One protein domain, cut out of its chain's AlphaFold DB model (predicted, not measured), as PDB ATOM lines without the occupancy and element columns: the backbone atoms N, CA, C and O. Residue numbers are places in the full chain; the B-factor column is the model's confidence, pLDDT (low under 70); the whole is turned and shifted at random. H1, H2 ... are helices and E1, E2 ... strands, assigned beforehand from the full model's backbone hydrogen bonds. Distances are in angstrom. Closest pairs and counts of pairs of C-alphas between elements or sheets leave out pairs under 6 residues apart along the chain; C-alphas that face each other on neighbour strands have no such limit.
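AT A GLANCE: This is residues 51 to 155 of the 169 residues of a protein of Microbulbifer sp. SH-1 (UniProt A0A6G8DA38). What shape is it? It is a loose body with little regular structure: a small antiparallel hairpin, E1 and E2, with H1 off toward one end and the long helix H3 reaching away from it, near the hairpin only where the C-alphas of Val 87 and Leu 128 come within 7.9 A. What is named? Three helices and two strands, H1 E1 E2 H2 H3, hold 38 of 105 printed residues, mostly helix. The radius of gyration of the C-alphas is 16.1 A; they span 47 by 31 by 25 A.

HOW THE PARTS SIT: Which strands pair? E1, residues 71 to 73, and E2, residues 84 to 87, are a hairpin, N 71 and O 86 within hydrogen-bond range at 2.9 A. Which helices meet? H2, residues 105 to 109, is close but not clearly touching H3, residues 114 to 130; the closest C-alphas, 108 and 117, are 7.2 A apart. H1, residues 53 to 61, is apart from both. Each helix has every O i to N i+4 pair within hydrogen-bond range.

IN THESE COORDINATES: Where does H1 begin? C-alpha 53 is at (-30.668, -20.677, 32.407). How long is H3? It runs 24.5 A, to C-alpha 130 at (-19.069, -0.943, 49.761).

THE WHOLE: Any cut? The printed part has none. Where is pLDDT low? Residues 54 to 68, among others, are under 70.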
ATOM      1  N   SER A  51     -31.137 -14.282  34.098       65.81
ATOM      2  CA  SER A  51     -29.825 -14.904  33.961       65.81
ATOM      3  C   SER A  51     -29.923 -16.064  32.977       65.81
ATOM      4  O   SER A  51     -30.954 -16.730  32.891       65.81
ATOM      5  N   GLU A  52     -28.840 -16.347  32.259       66.75
ATOM      6  CA  GLU A  52     -28.785 -17.493  31.355       66.75
ATOM      7  C   GLU A  52     -29.066 -18.790  32.128       66.75
ATOM      8  O   GLU A  52     -28.421 -19.051  33.145       66.75
ATOM      9  N   PHE A  53     -30.027 -19.590  31.654       70.00
ATOM     10  CA  PHE A  53     -30.668 -20.677  32.407       70.00
ATOM     11  C   PHE A  53     -29.686 -21.593  33.152       70.00
ATOM     12  O   PHE A  53     -29.819 -21.795  34.356       70.00
ATOM     13  N   TYR A  54     -28.661 -22.106  32.466       64.19
ATOM     14  CA  TYR A  54     -27.684 -23.015  33.071       64.19
ATOM     15  C   TYR A  54     -26.778 -22.317  34.092       64.19
ATOM     16  O   TYR A  54     -26.503 -22.883  35.148       64.19
ATOM     17  N   SER A  55     -26.364 -21.074  33.823       67.38
ATOM     18  CA  SER A  55     -25.571 -20.276  34.767       67.38
ATOM     19  C   SER A  55     -26.383 -19.879  36.006       67.38
ATOM     20  O   SER A  55     -25.875 -19.942  37.124       67.38
ATOM     21  N   GLY A  56     -27.666 -19.549  35.821       67.06
ATOM     22  CA  GLY A  56     -28.604 -19.222  36.890       67.06
ATOM     23  C   GLY A  56     -28.937 -20.442  37.743       67.06
ATOM     24  O   GLY A  56     -28.893 -20.362  38.964       67.06
ATOM     25  N   MET A  57     -29.182 -21.596  37.120       69.00
ATOM     26  CA  MET A  57     -29.430 -22.855  37.823       69.00
ATOM     27  C   MET A  57     -28.190 -23.327  38.591       69.00
ATOM     28  O   MET A  57     -28.302 -23.723  39.746       69.00
ATOM     29  N   HIS A  58     -26.996 -23.213  38.004       66.62
ATOM     30  CA  HIS A  58     -25.746 -23.505  38.702       66.62
ATOM     31  C   HIS A  58     -25.510 -22.551  39.884       66.62
ATOM     32  O   HIS A  58     -25.074 -22.996  40.940       66.62
ATOM     33  N   ALA A  59     -25.817 -21.257  39.738       66.94
ATOM     34  CA  ALA A  59     -25.726 -20.291  40.834       66.94
ATOM     35  C   ALA A  59     -26.707 -20.623  41.974       66.94
ATOM     36  O   ALA A  59     -26.324 -20.621  43.141       66.94
ATOM     37  N   LEU A  60     -27.947 -20.991  41.641       68.50
ATOM     38  CA  LEU A  60     -28.957 -21.382  42.627       68.50
ATOM     39  C   LEU A  60     -28.586 -22.668  43.382       68.50
ATOM     40  O   LEU A  60     -28.864 -22.768  44.576       68.50
ATOM     41  N   LEU A  61     -27.977 -23.642  42.700       69.69
ATOM     42  CA  LEU A  61     -27.655 -24.956  43.266       69.69
ATOM     43  C   LEU A  61     -26.318 -24.997  44.026       69.69
ATOM     44  O   LEU A  61     -26.187 -25.802  44.943       69.69
ATOM     45  N   ASN A  62     -25.348 -24.138  43.687       59.41
ATOM     46  CA  ASN A  62     -23.972 -24.197  44.206       59.41
ATOM     47  C   ASN A  62     -23.588 -23.004  45.103       59.41
ATOM     48  O   ASN A  62     -22.479 -22.497  45.004       59.41
ATOM     49  N   GLU A  63     -24.482 -22.575  46.001       55.97
ATOM     50  CA  GLU A  63     -24.214 -21.600  47.087       55.97
ATOM     51  C   GLU A  63     -24.307 -20.093  46.754       55.97
ATOM     52  O   GLU A  63     -24.214 -19.257  47.661       55.97
ATOM     53  N   ASP A  64     -24.629 -19.705  45.516       55.22
ATOM     54  CA  ASP A  64     -25.008 -18.326  45.167       55.22
ATOM     55  C   ASP A  64     -26.514 -18.109  45.383       55.22
ATOM     56  O   ASP A  64     -27.273 -17.707  44.497       55.22
ATOM     57  N   SER A  65     -26.955 -18.365  46.617       58.50
ATOM     58  CA  SER A  65     -28.269 -17.921  47.077       58.50
ATOM     59  C   SER A  65     -28.407 -16.408  46.874       58.50
ATOM     60  O   SER A  65     -27.415 -15.682  46.812       58.50
ATOM     61  N   TYR A  66     -29.643 -15.908  46.853       60.06
ATOM     62  CA  TYR A  66     -30.016 -14.491  46.683       60.06
ATOM     63  C   TYR A  66     -29.262 -13.480  47.591       60.06
ATOM     64  O   TYR A  66     -29.369 -12.270  47.422       60.06
ATOM     65  N   HIS A  67     -28.487 -13.974  48.558       68.69
ATOM     66  CA  HIS A  67     -27.744 -13.230  49.564       68.69
ATOM     67  C   HIS A  67     -26.218 -13.306  49.407       68.69
ATOM     68  O   HIS A  67     -25.506 -12.840  50.290       68.69
ATOM     69  N   THR A  68     -25.675 -13.910  48.350       69.62
ATOM     70  CA  THR A  68     -24.213 -14.064  48.213       69.62
ATOM     71  C   THR A  68     -23.585 -12.927  47.406       69.62
ATOM     72  O   THR A  68     -22.506 -12.452  47.757       69.62
ATOM     73  N   LYS A  69     -24.273 -12.435  46.370       75.31
ATOM     74  CA  LYS A  69     -23.791 -11.363  45.487       75.31
ATOM     75  C   LYS A  69     -24.941 -10.484  44.980       75.31
ATOM     76  O   LYS A  69     -26.061 -10.984  44.865       75.31
ATOM     77  N   PRO A  70     -24.688  -9.205  44.641       77.69
ATOM     78  CA  PRO A  70     -25.678  -8.366  43.975       77.69
ATOM     79  C   PRO A  70     -26.150  -8.978  42.654       77.69
ATOM     80  O   PRO A  70     -25.349  -9.484  41.864       77.69
ATOM     81  N   PHE A  71     -27.450  -8.888  42.392       78.00
ATOM     82  CA  PHE A  71     -28.037  -9.343  41.142       78.00
ATOM     83  C   PHE A  71     -27.851  -8.277  40.065       78.00
ATOM     84  O   PHE A  71     -28.421  -7.195  40.168       78.00
ATOM     85  N   VAL A  72     -27.040  -8.548  39.043       81.94
ATOM     86  CA  VAL A  72     -26.731  -7.565  37.996       81.94
ATOM     87  C   VAL A  72     -27.673  -7.745  36.807       81.94
ATOM     88  O   VAL A  72     -27.554  -8.717  36.070       81.94
ATOM     89  N   ALA A  73     -28.568  -6.782  36.593       83.00
ATOM     90  CA  ALA A  73     -29.471  -6.721  35.443       83.00
ATOM     91  C   ALA A  73     -29.074  -5.598  34.468       83.00
ATOM     92  O   ALA A  73     -28.312  -4.700  34.823       83.00
ATOM     93  N   ALA A  74     -29.606  -5.616  33.242       83.25
ATOM     94  CA  ALA A  74     -29.460  -4.527  32.267       83.25
ATOM     95  C   ALA A  74     -28.008  -4.129  31.904       83.25
ATOM     96  O   ALA A  74     -27.745  -2.983  31.538       83.25
ATOM     97  N   ALA A  75     -27.049  -5.055  32.008       85.25
ATOM     98  CA  ALA A  75     -25.659  -4.807  31.625       85.25
ATOM     99  C   ALA A  75     -25.457  -4.986  30.113       85.25
ATOM    100  O   ALA A  75     -25.972  -5.936  29.526       85.25
ATOM    101  N   ASN A  76     -24.634  -4.139  29.490       85.38
ATOM    102  CA  ASN A  76     -24.187  -4.347  28.110       85.38
ATOM    103  C   ASN A  76     -22.660  -4.227  28.027       85.38
ATOM    104  O   ASN A  76     -22.101  -3.139  28.163       85.38
ATOM    105  N   ARG A  77     -21.982  -5.353  27.768       83.50
ATOM    106  CA  ARG A  77     -20.512  -5.412  27.681       83.50
ATOM    107  C   ARG A  77     -19.952  -4.697  26.448       83.50
ATOM    108  O   ARG A  77     -18.883  -4.108  26.547       83.50
ATOM    109  N   ARG A  78     -20.663  -4.708  25.315       89.00
ATOM    110  CA  ARG A  78     -20.207  -4.114  24.045       89.00
ATOM    111  C   ARG A  78     -20.106  -2.594  24.129       89.00
ATOM    112  O   ARG A  78     -19.130  -2.022  23.661       89.00
ATOM    113  N   LEU A  79     -21.104  -1.953  24.735       87.12
ATOM    114  CA  LEU A  79     -21.123  -0.500  24.945       87.12
ATOM    115  C   LEU A  79     -20.540  -0.073  26.303       87.12
ATOM    116  O   LEU A  79     -20.559   1.111  26.628       87.12
ATOM    117  N   GLY A  80     -20.043  -1.019  27.109       85.88
ATOM    118  CA  GLY A  80     -19.488  -0.739  28.436       85.88
ATOM    119  C   GLY A  80     -20.511  -0.182  29.432       85.88
ATOM    120  O   GLY A  80     -20.143   0.573  30.330       85.88
ATOM    121  N   ILE A  81     -21.797  -0.512  29.273       87.50
ATOM    122  CA  ILE A  81     -22.863  -0.056  30.170       87.50
ATOM    123  C   ILE A  81     -22.855  -0.950  31.417       87.50
ATOM    124  O   ILE A  81     -23.129  -2.153  31.295       87.50
ATOM    125  N   PRO A  82     -22.554  -0.400  32.611       85.12
ATOM    126  CA  PRO A  82     -22.612  -1.168  33.845       85.12
ATOM    127  C   PRO A  82     -24.065  -1.532  34.149       85.12
ATOM    128  O   PRO A  82     -24.968  -0.709  33.993       85.12
ATOM    129  N   GLY A  83     -24.288  -2.767  34.587       85.19
ATOM    130  CA  GLY A  83     -25.617  -3.215  34.979       85.19
ATOM    131  C   GLY A  83     -26.092  -2.607  36.296       85.19
ATOM    132  O   GLY A  83     -25.330  -2.049  37.091       85.19
ATOM    133  N   ILE A  84     -27.382  -2.762  36.542       86.31
ATOM    134  CA  ILE A  84     -28.027  -2.456  37.809       86.31
ATOM    135  C   ILE A  84     -27.760  -3.630  38.750       86.31
ATOM    136  O   ILE A  84     -28.319  -4.704  38.569       86.31
ATOM    137  N   ALA A  85     -26.885  -3.419  39.730       87.06
ATOM    138  CA  ALA A  85     -26.546  -4.352  40.790       87.06
ATOM    139  C   ALA A  85     -27.569  -4.210  41.924       87.06
ATOM    140  O   ALA A  85     -27.427  -3.379  42.829       87.06
ATOM    141  N   PHE A  86     -28.631  -4.997  41.818       82.81
ATOM    142  CA  PHE A  86     -29.763  -5.028  42.723       82.81
ATOM    143  C   PHE A  86     -29.478  -5.863  43.972       82.81
ATOM    144  O   PHE A  86     -28.966  -6.982  43.897       82.81
ATOM    145  N   VAL A  87     -29.846  -5.315  45.127       81.50
ATOM    146  CA  VAL A  87     -29.741  -5.961  46.435       81.50
ATOM    147  C   VAL A  87     -31.021  -5.689  47.216       81.50
ATOM    148  O   VAL A  87     -31.449  -4.540  47.321       81.50
ATOM    149  N   ASP A  88     -31.629  -6.720  47.795       78.81
ATOM    150  CA  ASP A  88     -32.827  -6.579  48.627       78.81
ATOM    151  C   ASP A  88     -32.530  -6.885  50.100       78.81
ATOM    152  O   ASP A  88     -31.584  -7.595  50.454       78.81
ATOM    153  N   GLY A  89     -33.346  -6.305  50.977       76.12
ATOM    154  CA  GLY A  89     -33.229  -6.502  52.402       76.12
ATOM    155  C   GLY A  89     -34.168  -5.619  53.230       76.12
ATOM    156  O   GLY A  89     -33.929  -4.425  53.384       76.12
ATOM    157  N   PRO A  90     -35.217  -6.175  53.859       70.00
ATOM    158  CA  PRO A  90     -36.224  -5.375  54.569       70.00
ATOM    159  C   PRO A  90     -35.730  -4.738  55.879       70.00
ATOM    160  O   PRO A  90     -36.450  -3.967  56.508       70.00
ATOM    161  N   ARG A  91     -34.532  -5.107  56.344       76.56
ATOM    162  CA  ARG A  91     -33.928  -4.647  57.606       76.56
ATOM    163  C   ARG A  91     -32.521  -4.078  57.401       76.56
ATOM    164  O   ARG A  91     -31.763  -3.990  58.355       76.56
ATOM    165  N   GLY A  92     -32.172  -3.710  56.172       77.69
ATOM    166  CA  GLY A  92     -30.787  -3.466  55.766       77.69
ATOM    167  C   GLY A  92     -30.331  -4.523  54.769       77.69
ATOM    168  O   GLY A  92     -31.107  -5.407  54.412       77.69
ATOM    169  N   ILE A  93     -29.097  -4.410  54.292       82.44
ATOM    170  CA  ILE A  93     -28.582  -5.223  53.187       82.44
ATOM    171  C   ILE A  93     -28.451  -6.686  53.603       82.44
ATOM    172  O   ILE A  93     -27.861  -6.997  54.631       82.44
ATOM    173  N   VAL A  94     -28.980  -7.600  52.789       76.56
ATOM    174  CA  VAL A  94     -28.834  -9.038  53.031       76.56
ATOM    175  C   VAL A  94     -27.814  -9.600  52.048       76.56
ATOM    176  O   VAL A  94     -28.175 -10.220  51.049       76.56
ATOM    177  N   LEU A  95     -26.534  -9.347  52.339       77.12
ATOM    178  CA  LEU A  95     -25.389  -9.919  51.629       77.12
ATOM    179  C   LEU A  95     -24.421 -10.625  52.593       77.12
ATOM    180  O   LEU A  95     -24.244 -10.215  53.744       77.12
ATOM    181  N   LYS A  96     -23.779 -11.689  52.107       65.75
ATOM    182  CA  LYS A  96     -22.725 -12.444  52.794       65.75
ATOM    183  C   LYS A  96     -21.510 -11.524  52.962       65.75
ATOM    184  O   LYS A  96     -20.919 -11.093  51.981       65.75
ATOM    185  N   GLY A  97     -21.177 -11.180  54.207       64.56
ATOM    186  CA  GLY A  97     -20.146 -10.178  54.525       64.56
ATOM    187  C   GLY A  97     -20.474  -9.306  55.739       64.56
ATOM    188  O   GLY A  97     -19.574  -8.700  56.305       64.56
ATOM    189  N   GLY A  98     -21.735  -9.322  56.187       63.59
ATOM    190  CA  GLY A  98     -22.184  -8.583  57.366       63.59
ATOM    191  C   GLY A  98     -22.545  -7.143  57.014       63.59
ATOM    192  O   GLY A  98     -21.700  -6.352  56.611       63.59
ATOM    193  N   ALA A  99     -23.819  -6.810  57.174       76.12
ATOM    194  CA  ALA A  99     -24.342  -5.458  57.036       76.12
ATOM    195  C   ALA A  99     -25.129  -5.102  58.298       76.12
ATOM    196  O   ALA A  99     -25.567  -5.993  59.042       76.12
ATOM    197  N   THR A 100     -25.310  -3.810  58.556       83.50
ATOM    198  CA  THR A 100     -26.000  -3.375  59.768       83.50
ATOM    199  C   THR A 100     -27.465  -3.803  59.710       83.50
ATOM    200  O   THR A 100     -28.218  -3.446  58.802       83.50
ATOM    201  N   CYS A 101     -27.891  -4.576  60.712       85.81
ATOM    202  CA  CYS A 101     -29.289  -4.948  60.886       85.81
ATOM    203  C   CYS A 101     -30.043  -3.831  61.612       85.81
ATOM    204  O   CYS A 101     -29.838  -3.599  62.802       85.81
ATOM    205  N   PHE A 102     -30.970  -3.187  60.915       86.81
ATOM    206  CA  PHE A 102     -31.871  -2.191  61.483       86.81
ATOM    207  C   PHE A 102     -33.173  -2.828  61.992       86.81
ATOM    208  O   PHE A 102     -33.560  -3.925  61.559       86.81
ATOM    209  N   PRO A 103     -33.907  -2.138  62.885       84.00
ATOM    210  CA  PRO A 103     -35.269  -2.525  63.225       84.00
ATOM    211  C   PRO A 103     -36.150  -2.627  61.974       84.00
ATOM    212  O   PRO A 103     -35.920  -1.953  60.967       84.00
ATOM    213  N   VAL A 104     -37.186  -3.466  62.042       82.00
ATOM    214  CA  VAL A 104     -38.179  -3.597  60.962       82.00
ATOM    215  C   VAL A 104     -38.787  -2.239  60.609       82.00
ATOM    216  O   VAL A 104     -38.967  -1.385  61.478       82.00
ATOM    217  N   THR A 105     -39.147  -2.052  59.341       78.06
ATOM    218  CA  THR A 105     -39.714  -0.798  58.815       78.06
ATOM    219  C   THR A 105     -40.903  -0.289  59.627       78.06
ATOM    220  O   THR A 105     -41.044   0.911  59.830       78.06
ATOM    221  N   MET A 106     -41.728  -1.191  60.164       77.75
ATOM    222  CA  MET A 106     -42.856  -0.831  61.026       77.75
ATOM    223  C   MET A 106     -42.407  -0.211  62.360       77.75
ATOM    224  O   MET A 106     -43.000   0.763  62.811       77.75
ATOM    225  N   ALA A 107     -41.338  -0.732  62.969       82.88
ATOM    226  CA  ALA A 107     -40.774  -0.187  64.205       82.88
ATOM    227  C   ALA A 107     -40.094   1.166  63.960       82.88
ATOM    228  O   ALA A 107     -40.225   2.074  64.772       82.88
ATOM    229  N   ARG A 108     -39.427   1.328  62.811       82.69
ATOM    230  CA  ARG A 108     -38.866   2.616  62.370       82.69
ATOM    231  C   ARG A 108     -39.966   3.647  62.124       82.69
ATOM    232  O   ARG A 108     -39.880   4.756  62.638       82.69
ATOM    233  N   GLY A 109     -41.042   3.249  61.444       81.12
ATOM    234  CA  GLY A 109     -42.232   4.078  61.241       81.12
ATOM    235  C   GLY A 109     -42.889   4.519  62.550       81.12
ATOM    236  O   GLY A 109     -43.296   5.669  62.671       81.12
ATOM    237  N   ALA A 110     -42.908   3.648  63.563       84.69
ATOM    238  CA  ALA A 110     -43.453   3.966  64.883       84.69
ATOM    239  C   ALA A 110     -42.669   5.056  65.642       84.69
ATOM    240  O   ALA A 110     -43.200   5.619  66.595       84.69
ATOM    241  N   THR A 111     -41.438   5.383  65.229       87.38
ATOM    242  CA  THR A 111     -40.657   6.475  65.841       87.38
ATOM    243  C   THR A 111     -41.100   7.867  65.390       87.38
ATOM    244  O   THR A 111     -40.737   8.843  66.041       87.38
ATOM    245  N   TRP A 112     -41.847   7.971  64.279       85.75
ATOM    246  CA  TRP A 112     -42.267   9.243  63.672       85.75
ATOM    247  C   TRP A 112     -41.122  10.258  63.482       85.75
ATOM    248  O   TRP A 112     -41.343  11.466  63.546       85.75
ATOM    249  N   ASN A 113     -39.896   9.779  63.236       87.00
ATOM    250  CA  ASN A 113     -38.696  10.607  63.109       87.00
ATOM    251  C   ASN A 113     -38.094  10.503  61.690       87.00
ATOM    252  O   ASN A 113     -37.328   9.574  61.416       87.00
ATOM    253  N   PRO A 114     -38.414  11.442  60.777       87.31
ATOM    254  CA  PRO A 114     -37.882  11.442  59.413       87.31
ATOM    255  C   PRO A 114     -36.356  11.565  59.345       87.31
ATOM    256  O   PRO A 114     -35.730  10.938  58.498       87.31
ATOM    257  N   GLN A 115     -35.745  12.327  60.254       89.56
ATOM    258  CA  GLN A 115     -34.295  12.526  60.292       89.56
ATOM    259  C   GLN A 115     -33.558  11.241  60.696       89.56
ATOM    260  O   GLN A 115     -32.458  10.964  60.221       89.56
ATOM    261  N   LEU A 116     -34.156  10.429  61.573       87.19
ATOM    262  CA  LEU A 116     -33.637   9.101  61.900       87.19
ATOM    263  C   LEU A 116     -33.687   8.178  60.678       87.19
ATOM    264  O   LEU A 116     -32.720   7.469  60.411       87.19
ATOM    265  N   GLU A 117     -34.788   8.210  59.932       86.00
ATOM    266  CA  GLU A 117     -34.962   7.401  58.725       86.00
ATOM    267  C   GLU A 117     -33.967   7.792  57.621       86.00
ATOM    268  O   GLU A 117     -33.380   6.916  56.987       86.00
ATOM    269  N   GLU A 118     -33.702   9.089  57.450       87.88
ATOM    270  CA  GLU A 118     -32.679   9.609  56.538       87.88
ATOM    271  C   GLU A 118     -31.281   9.086  56.892       87.88
ATOM    272  O   GLU A 118     -30.600   8.516  56.040       87.88
ATOM    273  N   ARG A 119     -30.886   9.163  58.168       90.38
ATOM    274  CA  ARG A 119     -29.596   8.632  58.645       90.38
ATOM    275  C   ARG A 119     -29.459   7.127  58.423       90.38
ATOM    276  O   ARG A 119     -28.372   6.648  58.098       90.38
ATOM    277  N   ILE A 120     -30.544   6.372  58.604       88.06
ATOM    278  CA  ILE A 120     -30.553   4.933  58.312       88.06
ATOM    279  C   ILE A 120     -30.398   4.703  56.802       88.06
ATOM    280  O   ILE A 120     -29.616   3.847  56.395       88.06
ATOM    281  N   GLY A 121     -31.092   5.483  55.971       86.81
ATOM    282  CA  GLY A 121     -30.950   5.440  54.515       86.81
ATOM    283  C   GLY A 121     -29.520   5.723  54.047       86.81
ATOM    284  O   GLY A 121     -28.998   4.996  53.202       86.81
ATOM    285  N   GLU A 122     -28.849   6.715  54.637       89.56
ATOM    286  CA  GLU A 122     -27.441   7.013  54.358       89.56
ATOM    287  C   GLU A 122     -26.505   5.866  54.751       89.56
ATOM    288  O   GLU A 122     -25.594   5.528  53.990       89.56
ATOM    289  N   ALA A 123     -26.718   5.263  55.924       90.25
ATOM    290  CA  ALA A 123     -25.929   4.123  56.381       90.25
ATOM    291  C   ALA A 123     -26.078   2.930  55.423       90.25
ATOM    292  O   ALA A 123     -25.077   2.399  54.943       90.25
ATOM    293  N   ILE A 124     -27.319   2.591  55.051       87.00
ATOM    294  CA  ILE A 124     -27.611   1.540  54.067       87.00
ATOM    295  C   ILE A 124     -26.967   1.872  52.715       87.00
ATOM    296  O   ILE A 124     -26.356   1.008  52.097       87.00
ATOM    297  N   GLY A 125     -27.052   3.120  52.246       86.88
ATOM    298  CA  GLY A 125     -26.448   3.533  50.978       86.88
ATOM    299  C   GLY A 125     -24.921   3.390  50.954       86.88
ATOM    300  O   GLY A 125     -24.358   2.967  49.942       86.88
ATOM    301  N   LYS A 126     -24.244   3.707  52.066       89.25
ATOM    302  CA  LYS A 126     -22.788   3.536  52.215       89.25
ATOM    303  C   LYS A 126     -22.395   2.062  52.205       89.25
ATOM    304  O   LYS A 126     -21.490   1.680  51.464       89.25
ATOM    305  N   GLU A 127     -23.113   1.237  52.960       87.19
ATOM    306  CA  GLU A 127     -22.894  -0.211  52.975       87.19
ATOM    307  C   GLU A 127     -23.145  -0.825  51.590       87.19
ATOM    308  O   GLU A 127     -22.331  -1.614  51.112       87.19
ATOM    309  N   LEU A 128     -24.197  -0.394  50.886       86.69
ATOM    310  CA  LEU A 128     -24.548  -0.894  49.554       86.69
ATOM    311  C   LEU A 128     -23.406  -0.673  48.565       86.69
ATOM    312  O   LEU A 128     -23.001  -1.609  47.875       86.69
ATOM    313  N   ARG A 129     -22.862   0.551  48.532       86.00
ATOM    314  CA  ARG A 129     -21.727   0.881  47.664       86.00
ATOM    315  C   ARG A 129     -20.485   0.072  48.021       86.00
ATOM    316  O   ARG A 129     -19.792  -0.371  47.112       86.00
ATOM    317  N   SER A 130     -20.217  -0.140  49.312       85.81
ATOM    318  CA  SER A 130     -19.069  -0.943  49.761       85.81
ATOM    319  C   SER A 130     -19.170  -2.412  49.336       85.81
ATOM    320  O   SER A 130     -18.161  -3.038  49.029       85.81
ATOM    321  N   LEU A 131     -20.397  -2.933  49.238       83.19
ATOM    322  CA  LEU A 131     -20.698  -4.309  48.843       83.19
ATOM    323  C   LEU A 131     -20.926  -4.463  47.325       83.19
ATOM    324  O   LEU A 131     -21.333  -5.528  46.863       83.19
ATOM    325  N   GLY A 132     -20.679  -3.410  46.538       82.25
ATOM    326  CA  GLY A 132     -20.786  -3.436  45.075       82.25
ATOM    327  C   GLY A 132     -22.215  -3.363  44.525       82.25
ATOM    328  O   GLY A 132     -22.416  -3.538  43.324       82.25
ATOM    329  N   GLY A 133     -23.211  -3.093  45.372       84.31
ATOM    330  CA  GLY A 133     -24.579  -2.817  44.945       84.31
ATOM    331  C   GLY A 133     -24.757  -1.368  44.483       84.31
ATOM    332  O   GLY A 133     -24.065  -0.454  44.939       84.31
ATOM    333  N   ASN A 134     -25.720  -1.134  43.593       86.88
ATOM    334  CA  ASN A 134     -26.099   0.216  43.157       86.88
ATOM    335  C   ASN A 134     -27.605   0.497  43.244       86.88
ATOM    336  O   ASN A 134     -28.004   1.660  43.180       86.88
ATOM    337  N   LEU A 135     -28.424  -0.536  43.451       85.12
ATOM    338  CA  LEU A 135     -29.859  -0.419  43.654       85.12
ATOM    339  C   LEU A 135     -30.284  -1.239  44.871       85.12
ATOM    340  O   LEU A 135     -29.964  -2.421  44.976       85.12
ATOM    341  N   PHE A 136     -31.040  -0.608  45.770       83.56
ATOM    342  CA  PHE A 136     -31.569  -1.247  46.969       83.56
ATOM    343  C   PHE A 136     -33.091  -1.406  46.890       83.56
ATOM    344  O   PHE A 136     -33.816  -0.422  46.745       83.56
ATOM    345  N   GLY A 137     -33.568  -2.645  47.005       79.12
ATOM    346  CA  GLY A 137     -34.984  -3.021  46.922       79.12
ATOM    347  C   GLY A 137     -35.746  -3.041  48.248       79.12
ATOM    348  O   GLY A 137     -36.936  -3.332  48.254       79.12
ATOM    349  N   GLY A 138     -35.101  -2.721  49.373       72.88
ATOM    350  CA  GLY A 138     -35.691  -2.935  50.699       72.88
ATOM    351  C   GLY A 138     -36.750  -1.916  51.141       72.88
ATOM    352  O   GLY A 138     -37.342  -2.085  52.209       72.88
ATOM    353  N   VAL A 139     -37.010  -0.856  50.364       73.88
ATOM    354  CA  VAL A 139     -38.012   0.165  50.714       73.88
ATOM    355  C   VAL A 139     -39.406  -0.308  50.313       73.88
ATOM    356  O   VAL A 139     -39.801  -0.279  49.152       73.88
ATOM    357  N   CYS A 140     -40.185  -0.710  51.310       67.81
ATOM    358  CA  CYS A 140     -41.548  -1.192  51.130       67.81
ATOM    359  C   CYS A 140     -42.560  -0.146  51.629       67.81
ATOM    360  O   CYS A 140     -42.814  -0.026  52.833       67.81
ATOM    361  N   VAL A 141     -43.173   0.592  50.698       73.56
ATOM    362  CA  VAL A 141     -44.209   1.612  50.977       73.56
ATOM    363  C   VAL A 141     -45.615   1.039  50.761       73.56
ATOM    364  O   VAL A 141     -46.445   1.614  50.062       73.56
ATOM    365  N   ASN A 142     -45.889  -0.136  51.327       70.38
ATOM    366  CA  ASN A 142     -47.218  -0.736  51.247       70.38
ATOM    367  C   ASN A 142     -48.039  -0.436  52.513       70.38
ATOM    368  O   ASN A 142     -47.522  -0.491  53.629       70.38
ATOM    369  N   LEU A 143     -49.331  -0.147  52.341       71.75
ATOM    370  CA  LEU A 143     -50.260   0.087  53.445       71.75
ATOM    371  C   LEU A 143     -50.815  -1.251  53.929       71.75
ATOM    372  O   LEU A 143     -51.667  -1.854  53.277       71.75
ATOM    373  N   LEU A 144     -50.364  -1.700  55.099       69.31
ATOM    374  CA  LEU A 144     -50.914  -2.891  55.736       69.31
ATOM    375  C   LEU A 144     -52.336  -2.593  56.238       69.31
ATOM    376  O   LEU A 144     -52.516  -1.990  57.290       69.31
ATOM    377  N   ARG A 145     -53.351  -2.994  55.464       74.94
ATOM    378  CA  ARG A 145     -54.772  -2.836  55.834       74.94
ATOM    379  C   ARG A 145     -55.352  -4.053  56.548       74.94
ATOM    380  O   ARG A 145     -56.375  -3.931  57.208       74.94
ATOM    381  N   HIS A 146     -54.714  -5.212  56.397       75.81
ATOM    382  CA  HIS A 146     -55.184  -6.468  56.966       75.81
ATOM    383  C   HIS A 146     -54.018  -7.230  57.615       75.81
ATOM    384  O   HIS A 146     -53.015  -7.481  56.937       75.81
ATOM    385  N   PRO A 147     -54.122  -7.619  58.898       67.56
ATOM    386  CA  PRO A 147     -53.021  -8.244  59.629       67.56
ATOM    387  C   PRO A 147     -52.666  -9.646  59.114       67.56
ATOM    388  O   PRO A 147     -51.526 -10.071  59.271       67.56
ATOM    389  N   SER A 148     -53.591 -10.345  58.443       71.50
ATOM    390  CA  SER A 148     -53.324 -11.677  57.867       71.50
ATOM    391  C   SER A 148     -52.509 -11.656  56.569       71.50
ATOM    392  O   SER A 148     -52.263 -12.709  55.987       71.50
ATOM    393  N   TRP A 149     -52.083 -10.486  56.083       64.00
ATOM    394  CA  TRP A 149     -51.140 -10.421  54.968       64.00
ATOM    395  C   TRP A 149     -49.783 -10.947  55.441       64.00
ATOM    396  O   TRP A 149     -49.183 -10.361  56.333       64.00
ATOM    397  N   GLY A 150     -49.263 -12.009  54.822       52.06
ATOM    398  CA  GLY A 150     -48.084 -12.757  55.288       52.06
ATOM    399  C   GLY A 150     -46.735 -12.017  55.356       52.06
ATOM    400  O   GLY A 150     -45.720 -12.656  55.619       52.06
ATOM    401  N   VAL A 151     -46.667 -10.694  55.136       56.53
ATOM    402  CA  VAL A 151     -45.405  -9.921  55.206       56.53
ATOM    403  C   VAL A 151     -45.475  -8.656  56.082       56.53
ATOM    404  O   VAL A 151     -44.837  -7.657  55.746       56.53
ATOM    405  N   PRO A 152     -46.167  -8.649  57.242       51.94
ATOM    406  CA  PRO A 152     -46.482  -7.416  57.976       51.94
ATOM    407  C   PRO A 152     -45.219  -6.664  58.432       51.94
ATOM    408  O   PRO A 152     -45.165  -5.441  58.368       51.94
ATOM    409  N   LYS A 153     -44.142  -7.393  58.753       51.88
ATOM    410  CA  LYS A 153     -42.842  -6.852  59.194       51.88
ATOM    411  C   LYS A 153     -42.070  -6.065  58.124       51.88
ATOM    412  O   LYS A 153     -41.120  -5.377  58.479       51.88
ATOM    413  N   ARG A 154     -42.433  -6.187  56.840       47.34
ATOM    414  CA  ARG A 154     -41.807  -5.435  55.737       47.34
ATOM    415  C   ARG A 154     -42.521  -4.119  55.431       47.34
ATOM    416  O   ARG A 154     -41.999  -3.325  54.669       47.34
ATOM    417  N   HIS A 155     -43.711  -3.874  55.975       50.91
ATOM    418  CA  HIS A 155     -44.508  -2.708  55.595       50.91
ATOM    419  C   HIS A 155     -44.079  -1.464  56.378       50.91
ATOM    420  O   HIS A 155     -43.843  -1.529  57.586       50.91
TER     421      HIS A 155